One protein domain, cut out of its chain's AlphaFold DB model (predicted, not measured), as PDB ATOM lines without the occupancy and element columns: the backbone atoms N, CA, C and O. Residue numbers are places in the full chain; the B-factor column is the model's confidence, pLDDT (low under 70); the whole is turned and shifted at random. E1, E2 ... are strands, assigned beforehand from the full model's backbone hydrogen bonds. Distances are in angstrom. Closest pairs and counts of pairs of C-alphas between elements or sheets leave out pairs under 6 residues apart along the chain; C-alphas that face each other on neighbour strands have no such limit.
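Overview. This is residues 26 to 116 and 133 to 142 of the 357 residues of an uncharacterized protein of Dyadobacter psychrotolerans (UniProt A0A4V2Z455). The chain is wound in stacked turns, a small flattened solenoid in which two walls of parallel strands stand face to face. E1, E3, E5, the later part of E6 and the short E7 make one wall; E2, E4 and the earlier part of E6 make the other, and E6 folds back to join both. The printed part has 101 residues with seven named strands, E1 to E7 in order, and no named helix: the class is all strand, in one branched, parallel sheet. The whole is compact, with a radius of gyration of the C-alphas of 14.7 A, and a rod in outline, spanning 49 by 22 by 18 A.

Arrangement. Start at E1, residues 26 to 29, and go through a tight link to E2, residues 33 to 40; their closest C-alphas, of Val 26 and Ser 35, are 7.4 A apart. Another tight link leads to E3, residues 44 to 50, which is parallel to E1 at 6 degrees, with N 27 and O 47 2.8 A apart, within hydrogen-bond range. Next find E4, residues 60 to 67, parallel to E2 at 1 degree, with N 36 and O 62 at 2.9 A. E5, residues 78 to 84, is parallel to E3, and N 48 and O 81 are 2.8 A apart; E1 lies on one side of E3 and E5 on the other side. E6, residues 89 to 104, bends by 175 degrees at residue 101, and its pairing is staggered. Its residues 89 to 95 pair with E4, where N 63 and O 90 are 2.8 A apart, and its residues 99 to 104 pair with E5, where N 102 and O 80 are 2.8 A apart. E7, residues 133 to 135, is parallel to E6 at 6 degrees, with N 134 and O 103 at 2.8 A. E6 has three neighbours; E1, E2 and E7 are the edge strands, and E1 and E7 are apart.

Along the chain. Find C-alpha 26 at (-2.898, 8.117, -42.446), where E1 begins; it is 10.0 A long. E2 and E4 each run 23.4 A, E3 20.2 A and E5 20.3 A. E6 begins at C-alpha 89, (-4.321, 7.278, -27.283), and its 16 residues end only 8.5 A from there. E7, 6.2 A long, ends at C-alpha 135, (6.637, 15.282, -24.648).

Size, cuts and confidence. Look at Gly 71 and Ser 110 for the two C-alphas farthest apart, 49.1 A. Residues 117 to 132 are not printed, and C-alphas 116 and 133 are 13.9 A apart across the cut. Of the links that are printed whole, none is long; residues 105 to 116 hold no named element. The mean pLDDT of the printed part is 73.8, and 28 residues are under 70, among them 53 to 58, 68 to 76 and 106 to 114.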
ATOM      1  N   VAL A  26      -3.394   8.970 -43.533       77.38
ATOM      2  CA  VAL A  26      -2.898   8.117 -42.446       77.38
ATOM      3  C   VAL A  26      -1.545   7.555 -42.859       77.38
ATOM      4  O   VAL A  26      -1.424   6.946 -43.918       77.38
ATOM      5  N   THR A  27      -0.523   7.776 -42.042       76.50
ATOM      6  CA  THR A  27       0.801   7.167 -42.184       76.50
ATOM      7  C   THR A  27       1.095   6.390 -40.914       76.50
ATOM      8  O   THR A  27       1.141   6.959 -39.830       76.50
ATOM      9  N   GLN A  28       1.264   5.081 -41.051       70.31
ATOM     10  CA  GLN A  28       1.600   4.180 -39.956       70.31
ATOM     11  C   GLN A  28       2.938   3.535 -40.284       70.31
ATOM     12  O   GLN A  28       3.121   3.021 -41.390       70.31
ATOM     13  N   ILE A  29       3.881   3.623 -39.357       73.12
ATOM     14  CA  ILE A  29       5.237   3.101 -39.504       73.12
ATOM     15  C   ILE A  29       5.464   2.098 -38.371       73.12
ATOM     16  O   ILE A  29       5.133   2.384 -37.219       73.12
ATOM     17  N   GLU A  30       6.022   0.940 -38.730       70.94
ATOM     18  CA  GLU A  30       6.192  -0.246 -37.872       70.94
ATOM     19  C   GLU A  30       4.868  -0.938 -37.482       70.94
ATOM     20  O   GLU A  30       3.796  -0.632 -38.017       70.94
ATOM     21  N   ASP A  31       4.957  -1.948 -36.616       59.12
ATOM     22  CA  ASP A  31       3.841  -2.823 -36.257       59.12
ATOM     23  C   ASP A  31       2.923  -2.185 -35.193       59.12
ATOM     24  O   ASP A  31       3.352  -1.367 -34.380       59.12
ATOM     25  N   PHE A  32       1.651  -2.604 -35.161       74.19
ATOM     26  CA  PHE A  32       0.667  -2.234 -34.124       74.19
ATOM     27  C   PHE A  32       0.349  -0.731 -34.055       74.19
ATOM     28  O   PHE A  32       0.563  -0.071 -33.041       74.19
ATOM     29  N   ASN A  33      -0.187  -0.187 -35.148       72.62
ATOM     30  CA  ASN A  33      -0.784   1.144 -35.177       72.62
ATOM     31  C   ASN A  33      -2.247   1.035 -35.632       72.62
ATOM     32  O   ASN A  33      -2.534   0.453 -36.684       72.62
ATOM     33  N   LYS A  34      -3.168   1.697 -34.926       79.75
ATOM     34  CA  LYS A  34      -4.591   1.743 -35.284       79.75
ATOM     35  C   LYS A  34      -5.078   3.175 -35.397       79.75
ATOM     36  O   LYS A  34      -5.018   3.954 -34.451       79.75
ATOM     37  N   SER A  35      -5.633   3.494 -36.559       78.56
ATOM     38  CA  SER A  35      -6.270   4.778 -36.827       78.56
ATOM     39  C   SER A  35      -7.693   4.557 -37.323       78.56
ATOM     40  O   SER A  35      -7.934   3.738 -38.212       78.56
ATOM     41  N   VAL A  36      -8.645   5.276 -36.737       80.44
ATOM     42  CA  VAL A  36     -10.043   5.313 -37.172       80.44
ATOM     43  C   VAL A  36     -10.412   6.762 -37.440       80.44
ATOM     44  O   VAL A  36     -10.375   7.594 -36.537       80.44
ATOM     45  N   ILE A  37     -10.785   7.059 -38.685       77.56
ATOM     46  CA  ILE A  37     -11.147   8.408 -39.119       77.56
ATOM     47  C   ILE A  37     -12.557   8.377 -39.695       77.56
ATOM     48  O   ILE A  37     -12.815   7.677 -40.674       77.56
ATOM     49  N   ASN A  38     -13.462   9.144 -39.091       75.88
ATOM     50  CA  ASN A  38     -14.842   9.294 -39.532       75.88
ATOM     51  C   ASN A  38     -15.136  10.768 -39.843       75.88
ATOM     52  O   ASN A  38     -15.084  11.618 -38.956       75.88
ATOM     53  N   GLN A  39     -15.423  11.073 -41.108       72.75
ATOM     54  CA  GLN A  39     -15.623  12.437 -41.596       72.75
ATOM     55  C   GLN A  39     -16.950  12.546 -42.342       72.75
ATOM     56  O   GLN A  39     -17.195  11.811 -43.298       72.75
ATOM     57  N   SER A  40     -17.785  13.501 -41.935       68.00
ATOM     58  CA  SER A  40     -19.049  13.820 -42.602       68.00
ATOM     59  C   SER A  40     -19.083  15.293 -42.987       68.00
ATOM     60  O   SER A  40     -19.330  16.158 -42.146       68.00
ATOM     61  N   GLY A  41     -18.832  15.580 -44.267       64.50
ATOM     62  CA  GLY A  41     -18.702  16.947 -44.756       64.50
ATOM     63  C   GLY A  41     -17.537  17.131 -45.713       64.50
ATOM     64  O   GLY A  41     -17.279  16.282 -46.559       64.50
ATOM     65  N   THR A  42     -16.865  18.268 -45.585       68.50
ATOM     66  CA  THR A  42     -15.568  18.548 -46.191       68.50
ATOM     67  C   THR A  42     -14.609  18.756 -45.028       68.50
ATOM     68  O   THR A  42     -14.687  19.764 -44.336       68.50
ATOM     69  N   HIS A  43     -13.754  17.778 -44.748       75.94
ATOM     70  CA  HIS A  43     -12.837  17.800 -43.608       75.94
ATOM     71  C   HIS A  43     -11.444  17.344 -44.018       75.94
ATOM     72  O   HIS A  43     -11.286  16.619 -45.002       75.94
ATOM     73  N   THR A  44     -10.434  17.777 -43.267       76.88
ATOM     74  CA  THR A  44      -9.071  17.278 -43.447       76.88
ATOM     75  C   THR A  44      -8.500  16.741 -42.150       76.88
ATOM     76  O   THR A  44      -8.514  17.426 -41.126       76.88
ATOM     77  N   SER A  45      -7.942  15.536 -42.218       77.69
ATOM     78  CA  SER A  45      -7.269  14.886 -41.098       77.69
ATOM     79  C   SER A  45      -5.926  14.322 -41.536       77.69
ATOM     80  O   SER A  45      -5.827  13.662 -42.570       77.69
ATOM     81  N   SER A  46      -4.891  14.529 -40.733       81.81
ATOM     82  CA  SER A  46      -3.607  13.854 -40.877       81.81
ATOM     83  C   SER A  46      -3.310  13.092 -39.597       81.81
ATOM     84  O   SER A  46      -3.392  13.665 -38.516       81.81
ATOM     85  N   VAL A  47      -2.996  11.808 -39.722       80.25
ATOM     86  CA  VAL A  47      -2.580  10.949 -38.614       80.25
ATOM     87  C   VAL A  47      -1.250  10.304 -38.989       80.25
ATOM     88  O   VAL A  47      -1.183   9.568 -39.973       80.25
ATOM     89  N   LEU A  48      -0.200  10.576 -38.220       79.19
ATOM     90  CA  LEU A  48       1.085   9.886 -38.274       79.19
ATOM     91  C   LEU A  48       1.249   9.082 -36.987       79.19
ATOM     92  O   LEU A  48       1.188   9.648 -35.901       79.19
ATOM     93  N   GLN A  49       1.468   7.779 -37.103       74.12
ATOM     94  CA  GLN A  49       1.760   6.914 -35.964       74.12
ATOM     95  C   GLN A  49       3.053   6.159 -36.250       74.12
ATOM     96  O   GLN A  49       3.165   5.472 -37.266       74.12
ATOM     97  N   ILE A  50       4.033   6.318 -35.370       75.44
ATOM     98  CA  ILE A  50       5.288   5.575 -35.388       75.44
ATOM     99  C   ILE A  50       5.342   4.784 -34.089       75.44
ATOM    100  O   ILE A  50       5.551   5.345 -33.012       75.44
ATOM    101  N   SER A  51       5.094   3.487 -34.212       71.25
ATOM    102  CA  SER A  51       5.174   2.530 -33.112       71.25
ATOM    103  C   SER A  51       6.588   1.960 -33.038       71.25
ATOM    104  O   SER A  51       7.278   1.931 -34.045       71.25
ATOM    105  N   THR A  52       7.012   1.513 -31.858       70.38
ATOM    106  CA  THR A  52       8.181   0.626 -31.669       70.38
ATOM    107  C   THR A  52       7.773  -0.658 -30.934       70.38
ATOM    108  O   THR A  52       8.592  -1.350 -30.320       70.38
ATOM    109  N   ALA A  53       6.470  -0.950 -30.908       63.84
ATOM    110  CA  ALA A  53       5.888  -1.954 -30.041       63.84
ATOM    111  C   ALA A  53       6.235  -3.369 -30.514       63.84
ATOM    112  O   ALA A  53       6.049  -3.731 -31.671       63.84
ATOM    113  N   ALA A  54       6.659  -4.222 -29.579       65.19
ATOM    114  CA  ALA A  54       6.899  -5.643 -29.842       65.19
ATOM    115  C   ALA A  54       5.619  -6.505 -29.761       65.19
ATOM    116  O   ALA A  54       5.675  -7.715 -29.991       65.19
ATOM    117  N   SER A  55       4.473  -5.924 -29.377       62.81
ATOM    118  CA  SER A  55       3.197  -6.639 -29.259       62.81
ATOM    119  C   SER A  55       1.982  -5.715 -29.398       62.81
ATOM    120  O   SER A  55       2.078  -4.516 -29.144       62.81
ATOM    121  N   VAL A  56       0.816  -6.304 -29.695       61.44
ATOM    122  CA  VAL A  56      -0.491  -5.621 -29.793       61.44
ATOM    123  C   VAL A  56      -0.892  -4.817 -28.553       61.44
ATOM    124  O   VAL A  56      -1.650  -3.864 -28.687       61.44
ATOM    125  N   SER A  57      -0.415  -5.164 -27.350       62.66
ATOM    126  CA  SER A  57      -0.735  -4.387 -26.139       62.66
ATOM    127  C   SER A  57       0.004  -3.049 -26.071       62.66
ATOM    128  O   SER A  57      -0.273  -2.271 -25.171       62.66
ATOM    129  N   GLY A  58       0.954  -2.811 -26.983       65.38
ATOM    130  CA  GLY A  58       1.718  -1.572 -27.117       65.38
ATOM    131  C   GLY A  58       1.227  -0.651 -28.238       65.38
ATOM    132  O   GLY A  58       1.965   0.240 -28.645       65.38
ATOM    133  N   GLU A  59       0.042  -0.901 -28.805       73.62
ATOM    134  CA  GLU A  59      -0.439  -0.213 -30.007       73.62
ATOM    135  C   GLU A  59      -0.757   1.270 -29.774       73.62
ATOM    136  O   GLU A  59      -1.514   1.616 -28.867       73.62
ATOM    137  N   ASN A  60      -0.285   2.136 -30.674       75.75
ATOM    138  CA  ASN A  60      -0.773   3.512 -30.754       75.75
ATOM    139  C   ASN A  60      -2.157   3.557 -31.409       75.75
ATOM    140  O   ASN A  60      -2.378   3.003 -32.491       75.75
ATOM    141  N   GLN A  61      -3.083   4.279 -30.785       81.06
ATOM    142  CA  GLN A  61      -4.454   4.457 -31.243       81.06
ATOM    143  C   GLN A  61      -4.771   5.934 -31.489       81.06
ATOM    144  O   GLN A  61      -4.579   6.786 -30.622       81.06
ATOM    145  N   ALA A  62      -5.321   6.224 -32.666       79.38
ATOM    146  CA  ALA A  62      -5.849   7.533 -33.027       79.38
ATOM    147  C   ALA A  62      -7.303   7.390 -33.494       79.38
ATOM    148  O   ALA A  62      -7.595   6.677 -34.455       79.38
ATOM    149  N   LEU A  63      -8.222   8.081 -32.825       82.81
ATOM    150  CA  LEU A  63      -9.630   8.162 -33.195       82.81
ATOM    151  C   LEU A  63      -9.971   9.609 -33.542       82.81
ATOM    152  O   LEU A  63      -9.995  10.473 -32.671       82.81
ATOM    153  N   VAL A  64     -10.272   9.872 -34.811       80.62
ATOM    154  CA  VAL A  64     -10.643  11.204 -35.299       80.62
ATOM    155  C   VAL A  64     -12.060  11.166 -35.855       80.62
ATOM    156  O   VAL A  64     -12.352  10.442 -36.802       80.62
ATOM    157  N   THR A  65     -12.950  11.973 -35.286       79.44
ATOM    158  CA  THR A  65     -14.311  12.183 -35.781       79.44
ATOM    159  C   THR A  65     -14.535  13.663 -36.058       79.44
ATOM    160  O   THR A  65     -14.417  14.496 -35.161       79.44
ATOM    161  N   GLN A  66     -14.877  14.004 -37.299       75.00
ATOM    162  CA  GLN A  66     -15.144  15.379 -37.714       75.00
ATOM    163  C   GLN A  66     -16.495  15.458 -38.417       75.00
ATOM    164  O   GLN A  66     -16.751  14.749 -39.393       75.00
ATOM    165  N   ASN A  67     -17.360  16.329 -37.912       74.12
ATOM    166  CA  ASN A  67     -18.704  16.523 -38.426       74.12
ATOM    167  C   ASN A  67     -18.945  17.994 -38.757       74.12
ATOM    168  O   ASN A  67     -18.539  18.901 -38.025       74.12
ATOM    169  N   ASN A  68     -19.696  18.247 -39.820       64.88
ATOM    170  CA  ASN A  68     -20.262  19.568 -40.064       64.88
ATOM    171  C   ASN A  68     -21.372  19.917 -39.056       64.88
ATOM    172  O   ASN A  68     -22.052  19.042 -38.518       64.88
ATOM    173  N   ILE A  69     -21.614  21.219 -38.863       61.19
ATOM    174  CA  ILE A  69     -22.823  21.710 -38.186       61.19
ATOM    175  C   ILE A  69     -24.000  21.621 -39.178       61.19
ATOM    176  O   ILE A  69     -23.902  22.170 -40.282       61.19
ATOM    177  N   PRO A  70     -25.128  20.973 -38.826       55.56
ATOM    178  CA  PRO A  70     -26.312  20.949 -39.681       55.56
ATOM    179  C   PRO A  70     -26.810  22.372 -39.993       55.56
ATOM    180  O   PRO A  70     -27.129  23.134 -39.085       55.56
ATOM    181  N   GLY A  71     -26.898  22.727 -41.280       50.00
ATOM    182  CA  GLY A  71     -27.477  24.001 -41.740       50.00
ATOM    183  C   GLY A  71     -26.487  25.119 -42.092       50.00
ATOM    184  O   GLY A  71     -26.926  26.146 -42.605       50.00
ATOM    185  N   PHE A  72     -25.175  24.926 -41.904       48.78
ATOM    186  CA  PHE A  72     -24.143  25.898 -42.289       48.78
ATOM    187  C   PHE A  72     -23.189  25.325 -43.354       48.78
ATOM    188  O   PHE A  72     -22.577  24.276 -43.176       48.78
ATOM    189  N   GLN A  73     -23.071  26.026 -44.489       48.09
ATOM    190  CA  GLN A  73     -22.055  25.798 -45.528       48.09
ATOM    191  C   GLN A  73     -20.759  26.481 -45.082       48.09
ATOM    192  O   GLN A  73     -20.486  27.616 -45.463       48.09
ATOM    193  N   THR A  74     -20.006  25.850 -44.191       47.31
ATOM    194  CA  THR A  74     -18.847  26.485 -43.557       47.31
ATOM    195  C   THR A  74     -17.575  25.673 -43.779       47.31
ATOM    196  O   THR A  74     -17.617  24.451 -43.704       47.31
ATOM    197  N   ASN A  75     -16.458  26.368 -44.047       58.00
ATOM    198  CA  ASN A  75     -15.087  25.840 -44.156       58.00
ATOM    199  C   ASN A  75     -14.747  24.755 -43.121       58.00
ATOM    200  O   ASN A  75     -15.229  24.762 -41.995       58.00
ATOM    201  N   ASN A  76     -13.837  23.890 -43.529       69.00
ATOM    202  CA  ASN A  76     -13.572  22.560 -43.001       69.00
ATOM    203  C   ASN A  76     -12.882  22.554 -41.626       69.00
ATOM    204  O   ASN A  76     -11.954  23.330 -41.408       69.00
ATOM    205  N   SER A  77     -13.252  21.619 -40.741       77.44
ATOM    206  CA  SER A  77     -12.391  21.259 -39.598       77.44
ATOM    207  C   SER A  77     -11.076  20.607 -40.059       77.44
ATOM    208  O   SER A  77     -11.064  19.821 -41.014       77.44
ATOM    209  N   THR A  78      -9.987  20.924 -39.358       81.25
ATOM    210  CA  THR A  78      -8.635  20.393 -39.562       81.25
ATOM    211  C   THR A  78      -8.161  19.681 -38.297       81.25
ATOM    212  O   THR A  78      -8.243  20.226 -37.197       81.25
ATOM    213  N   SER A  79      -7.630  18.470 -38.440       82.56
ATOM    214  CA  SER A  79      -6.995  17.750 -37.332       82.56
ATOM    215  C   SER A  79      -5.653  17.184 -37.770       82.56
ATOM    216  O   SER A  79      -5.572  16.511 -38.801       82.56
ATOM    217  N   LYS A  80      -4.614  17.390 -36.972       86.88
ATOM    218  CA  LYS A  80      -3.316  16.748 -37.146       86.88
ATOM    219  C   LYS A  80      -2.979  15.973 -35.879       86.88
ATOM    220  O   LYS A  80      -2.992  16.554 -34.805       86.88
ATOM    221  N   VAL A  81      -2.697  14.685 -36.011       85.25
ATOM    222  CA  VAL A  81      -2.299  13.803 -34.914       85.25
ATOM    223  C   VAL A  81      -0.954  13.188 -35.269       85.25
ATOM    224  O   VAL A  81      -0.829  12.560 -36.319       85.25
ATOM    225  N   GLU A  82       0.043  13.355 -34.412       83.00
ATOM    226  CA  GLU A  82       1.324  12.660 -34.510       83.00
ATOM    227  C   GLU A  82       1.586  11.907 -33.203       83.00
ATOM    228  O   GLU A  82       1.570  12.506 -32.130       83.00
ATOM    229  N   GLN A  83       1.794  10.595 -33.296       79.25
ATOM    230  CA  GLN A  83       2.088   9.719 -32.165       79.25
ATOM    231  C   GLN A  83       3.426   9.016 -32.397       79.25
ATOM    232  O   GLN A  83       3.610   8.364 -33.427       79.25
ATOM    233  N   TYR A  84       4.336   9.133 -31.434       77.19
ATOM    234  CA  TYR A  84       5.651   8.493 -31.435       77.19
ATOM    235  C   TYR A  84       5.846   7.729 -30.131       77.19
ATOM    236  O   TYR A  84       5.735   8.329 -29.070       77.19
ATOM    237  N   GLY A  85       6.190   6.446 -30.198       74.31
ATOM    238  CA  GLY A  85       6.313   5.604 -29.005       74.31
ATOM    239  C   GLY A  85       5.252   4.516 -28.999       74.31
ATOM    240  O   GLY A  85       4.846   4.073 -30.069       74.31
ATOM    241  N   ASN A  86       4.831   4.059 -27.822       74.25
ATOM    242  CA  ASN A  86       3.922   2.917 -27.689       74.25
ATOM    243  C   ASN A  86       2.719   3.266 -26.802       74.25
ATOM    244  O   ASN A  86       2.826   4.071 -25.878       74.25
ATOM    245  N   SER A  87       1.592   2.600 -27.051       81.94
ATOM    246  CA  SER A  87       0.356   2.684 -26.260       81.94
ATOM    247  C   SER A  87      -0.269   4.077 -26.134       81.94
ATOM    248  O   SER A  87      -0.988   4.358 -25.178       81.94
ATOM    249  N   HIS A  88      -0.021   4.984 -27.075       83.25
ATOM    250  CA  HIS A  88      -0.630   6.310 -27.017       83.25
ATOM    251  C   HIS A  88      -2.076   6.295 -27.493       83.25
ATOM    252  O   HIS A  88      -2.383   5.686 -28.516       83.25
ATOM    253  N   LEU A  89      -2.947   7.059 -26.834       86.31
ATOM    254  CA  LEU A  89      -4.321   7.278 -27.283       86.31
ATOM    255  C   LEU A  89      -4.540   8.751 -27.631       86.31
ATOM    256  O   LEU A  89      -4.300   9.637 -26.822       86.31
ATOM    257  N   THR A  90      -5.014   9.024 -28.842       86.94
ATOM    258  CA  THR A  90      -5.475  10.362 -29.231       86.94
ATOM    259  C   THR A  90      -6.918  10.292 -29.688       86.94
ATOM    260  O   THR A  90      -7.224   9.585 -30.649       86.94
ATOM    261  N   THR A  91      -7.796  11.055 -29.042       87.38
ATOM    262  CA  THR A  91      -9.195  11.203 -29.443       87.38
ATOM    263  C   THR A  91      -9.475  12.635 -29.874       87.38
ATOM    264  O   THR A  91      -9.258  13.585 -29.128       87.38
ATOM    265  N   VAL A  92     -10.005  12.791 -31.082       86.44
ATOM    266  CA  VAL A  92     -10.384  14.079 -31.659       86.44
ATOM    267  C   VAL A  92     -11.848  14.032 -32.052       86.44
ATOM    268  O   VAL A  92     -12.236  13.231 -32.904       86.44
ATOM    269  N   LEU A  93     -12.657  14.916 -31.476       85.44
ATOM    270  CA  LEU A  93     -14.044  15.129 -31.873       85.44
ATOM    271  C   LEU A  93     -14.265  16.603 -32.203       85.44
ATOM    272  O   LEU A  93     -14.293  17.451 -31.318       85.44
ATOM    273  N   GLN A  94     -14.464  16.918 -33.479       81.31
ATOM    274  CA  GLN A  94     -14.714  18.289 -33.924       81.31
ATOM    275  C   GLN A  94     -16.068  18.379 -34.620       81.31
ATOM    276  O   GLN A  94     -16.344  17.641 -35.562       81.31
ATOM    277  N   THR A  95     -16.908  19.313 -34.182       80.25
ATOM    278  CA  THR A  95     -18.152  19.660 -34.874       80.25
ATOM    279  C   THR A  95     -18.124  21.131 -35.272       80.25
ATOM    280  O   THR A  95     -18.058  22.008 -34.409       80.25
ATOM    281  N   GLY A  96     -18.181  21.405 -36.576       79.88
ATOM    282  CA  GLY A  96     -18.109  22.752 -37.149       79.88
ATOM    283  C   GLY A  96     -16.774  23.060 -37.823       79.88
ATOM    284  O   GLY A  96     -16.301  22.263 -38.634       79.88
ATOM    285  N   GLN A  97     -16.197  24.228 -37.535       82.62
ATOM    286  CA  GLN A  97     -14.979  24.731 -38.186       82.62
ATOM    287  C   GLN A  97     -13.825  24.845 -37.186       82.62
ATOM    288  O   GLN A  97     -13.493  25.946 -36.763       82.62
ATOM    289  N   ASN A  98     -13.225  23.742 -36.760       82.62
ATOM    290  CA  ASN A  98     -12.215  23.791 -35.700       82.62
ATOM    291  C   ASN A  98     -10.875  23.248 -36.184       82.62
ATOM    292  O   ASN A  98     -10.825  22.420 -37.092       82.62
ATOM    293  N   SER A  99      -9.793  23.726 -35.578       86.12
ATOM    294  CA  SER A  99      -8.446  23.228 -35.813       86.12
ATOM    295  C   SER A  99      -7.896  22.597 -34.547       86.12
ATOM    296  O   SER A  99      -7.977  23.188 -33.471       86.12
ATOM    297  N   LEU A 100      -7.296  21.421 -34.695       89.25
ATOM    298  CA  LEU A 100      -6.573  20.739 -33.633       89.25
ATOM    299  C   LEU A 100      -5.245  20.206 -34.159       89.25
ATOM    300  O   LEU A 100      -5.204  19.549 -35.202       89.25
ATOM    301  N   GLU A 101      -4.188  20.405 -33.384       88.81
ATOM    302  CA  GLU A 101      -2.948  19.648 -33.510       88.81
ATOM    303  C   GLU A 101      -2.657  18.902 -32.201       88.81
ATOM    304  O   GLU A 101      -2.541  19.516 -31.143       88.81
ATOM    305  N   ALA A 102      -2.527  17.582 -32.270       86.94
ATOM    306  CA  ALA A 102      -2.152  16.730 -31.153       86.94
ATOM    307  C   ALA A 102      -0.815  16.049 -31.463       86.94
ATOM    308  O   ALA A 102      -0.666  15.381 -32.488       86.94
ATOM    309  N   TYR A 103       0.152  16.227 -30.572       87.75
ATOM    310  CA  TYR A 103       1.477  15.630 -30.651       87.75
ATOM    311  C   TYR A 103       1.712  14.833 -29.375       87.75
ATOM    312  O   TYR A 103       1.821  15.414 -28.297       87.75
ATOM    313  N   ILE A 104       1.788  13.513 -29.478       85.25
ATOM    314  CA  ILE A 104       2.142  12.643 -28.360       85.25
ATOM    315  C   ILE A 104       3.455  11.959 -28.692       85.25
ATOM    316  O   ILE A 104       3.605  11.377 -29.765       85.25
ATOM    317  N   GLY A 105       4.394  12.004 -27.757       71.31
ATOM    318  CA  GLY A 105       5.663  11.321 -27.915       71.31
ATOM    319  C   GLY A 105       6.841  12.245 -28.157       71.31
ATOM    320  O   GLY A 105       6.726  13.462 -28.308       71.31
ATOM    321  N   SER A 106       8.014  11.634 -28.225       66.56
ATOM    322  CA  SER A 106       9.216  12.240 -28.799       66.56
ATOM    323  C   SER A 106       9.854  11.234 -29.748       66.56
ATOM    324  O   SER A 106       9.660  10.036 -29.571       66.56
ATOM    325  N   ASP A 107      10.669  11.695 -30.693       54.62
ATOM    326  CA  ASP A 107      11.467  10.850 -31.601       54.62
ATOM    327  C   ASP A 107      12.565  10.016 -30.894       54.62
ATOM    328  O   ASP A 107      13.431   9.421 -31.538       54.62
ATOM    329  N   GLY A 108      12.546   9.989 -29.558       46.59
ATOM    330  CA  GLY A 108      13.580   9.441 -28.702       46.59
ATOM    331  C   GLY A 108      13.698   7.930 -28.829       46.59
ATOM    332  O   GLY A 108      12.821   7.175 -28.425       46.59
ATOM    333  N   THR A 109      14.860   7.492 -29.299       45.38
ATOM    334  CA  THR A 109      15.315   6.107 -29.498       45.38
ATOM    335  C   THR A 109      15.435   5.261 -28.214       45.38
ATOM    336  O   THR A 109      16.152   4.261 -28.196       45.38
ATOM    337  N   SER A 110      14.822   5.671 -27.101       49.25
ATOM    338  CA  SER A 110      14.932   5.019 -25.793       49.25
ATOM    339  C   SER A 110      13.710   4.145 -25.502       49.25
ATOM    340  O   SER A 110      12.625   4.649 -25.234       49.25
ATOM    341  N   VAL A 111      13.913   2.827 -25.510       46.06
ATOM    342  CA  VAL A 111      12.910   1.811 -25.155       46.06
ATOM    343  C   VAL A 111      12.426   2.022 -23.708       46.06
ATOM    344  O   VAL A 111      13.239   1.992 -22.787       46.06
ATOM    345  N   GLY A 112      11.114   2.216 -23.504       51.72
ATOM    346  CA  GLY A 112      10.469   2.329 -22.177       51.72
ATOM    347  C   GLY A 112      10.234   3.756 -21.663       51.72
ATOM    348  O   GLY A 112       9.728   3.941 -20.562       51.72
ATOM    349  N   ALA A 113      10.593   4.752 -22.462       58.50
ATOM    350  CA  ALA A 113      10.323   6.162 -22.246       58.50
ATOM    351  C   ALA A 113       9.158   6.574 -23.164       58.50
ATOM    352  O   ALA A 113       9.157   6.180 -24.326       58.50
ATOM    353  N   ASN A 114       8.196   7.363 -22.679       69.81
ATOM    354  CA  ASN A 114       7.032   7.793 -23.463       69.81
ATOM    355  C   ASN A 114       6.024   6.681 -23.808       69.81
ATOM    356  O   ASN A 114       5.961   6.214 -24.940       69.81
ATOM    357  N   VAL A 115       5.239   6.238 -22.818       76.25
ATOM    358  CA  VAL A 115       4.237   5.160 -22.971       76.25
ATOM    359  C   VAL A 115       2.924   5.556 -22.289       76.25
ATOM    360  O   VAL A 115       2.938   6.316 -21.323       76.25
ATOM    361  N   ASP A 116       1.794   5.068 -22.805       82.44
ATOM    362  CA  ASP A 116       0.456   5.188 -22.188       82.44
ATOM    363  C   ASP A 116      -0.057   6.631 -22.024       82.44
ATOM    364  O   ASP A 116      -0.923   6.918 -21.206       82.44
ATOM    365  N   ILE A 133       0.246  18.800 -26.576       90.12
ATOM    366  CA  ILE A 133       1.598  18.257 -26.707       90.12
ATOM    367  C   ILE A 133       1.936  17.451 -25.458       90.12
ATOM    368  O   ILE A 133       2.044  18.025 -24.380       90.12
ATOM    369  N   VAL A 134       2.197  16.155 -25.601       87.06
ATOM    370  CA  VAL A 134       2.801  15.332 -24.546       87.06
ATOM    371  C   VAL A 134       4.209  14.953 -24.979       87.06
ATOM    372  O   VAL A 134       4.385  14.261 -25.980       87.06
ATOM    373  N   ARG A 135       5.226  15.422 -24.253       84.69
ATOM    374  CA  ARG A 135       6.637  15.282 -24.648       84.69
ATOM    375  C   ARG A 135       7.556  14.970 -23.472       84.69
ATOM    376  O   ARG A 135       7.248  15.244 -22.319       84.69
ATOM    377  N   GLY A 136       8.752  14.495 -23.802       75.50
ATOM    378  CA  GLY A 136       9.802  14.158 -22.842       75.50
ATOM    379  C   GLY A 136       9.985  12.650 -22.732       75.50
ATOM    380  O   GLY A 136       9.027  11.887 -22.838       75.50
ATOM    381  N   SER A 137      11.229  12.219 -22.532       70.81
ATOM    382  CA  SER A 137      11.566  10.797 -22.417       70.81
ATOM    383  C   SER A 137      10.842  10.147 -21.238       70.81
ATOM    384  O   SER A 137      10.300   9.063 -21.358       70.81
ATOM    385  N   SER A 138      10.749  10.827 -20.102       73.69
ATOM    386  CA  SER A 138      10.072  10.278 -18.925       73.69
ATOM    387  C   SER A 138       8.550  10.393 -18.965       73.69
ATOM    388  O   SER A 138       7.933  10.015 -17.983       73.69
ATOM    389  N   ALA A 139       7.935  10.929 -20.026       78.25
ATOM    390  CA  ALA A 139       6.505  11.208 -19.979       78.25
ATOM    391  C   ALA A 139       5.677   9.915 -20.029       78.25
ATOM    392  O   ALA A 139       5.675   9.264 -21.060       78.25
ATOM    393  N   THR A 140       4.977   9.507 -18.980       81.56
ATOM    394  CA  THR A 140       4.193   8.255 -18.998       81.56
ATOM    395  C   THR A 140       2.845   8.452 -18.336       81.56
ATOM    396  O   THR A 140       2.771   9.200 -17.365       81.56
ATOM    397  N   GLU A 141       1.801   7.783 -18.826       84.38
ATOM    398  CA  GLU A 141       0.440   7.858 -18.258       84.38
ATOM    399  C   GLU A 141      -0.101   9.296 -18.113       84.38
ATOM    400  O   GLU A 141      -0.923   9.579 -17.246       84.38
ATOM    401  N   SER A 142       0.390  10.244 -18.915       88.25
ATOM    402  CA  SER A 142      -0.081  11.627 -18.849       88.25
ATOM    403  C   SER A 142      -1.331  11.822 -19.684       88.25
ATOM    404  O   SER A 142      -1.414  11.320 -20.806       88.25
TER     405      SER A 142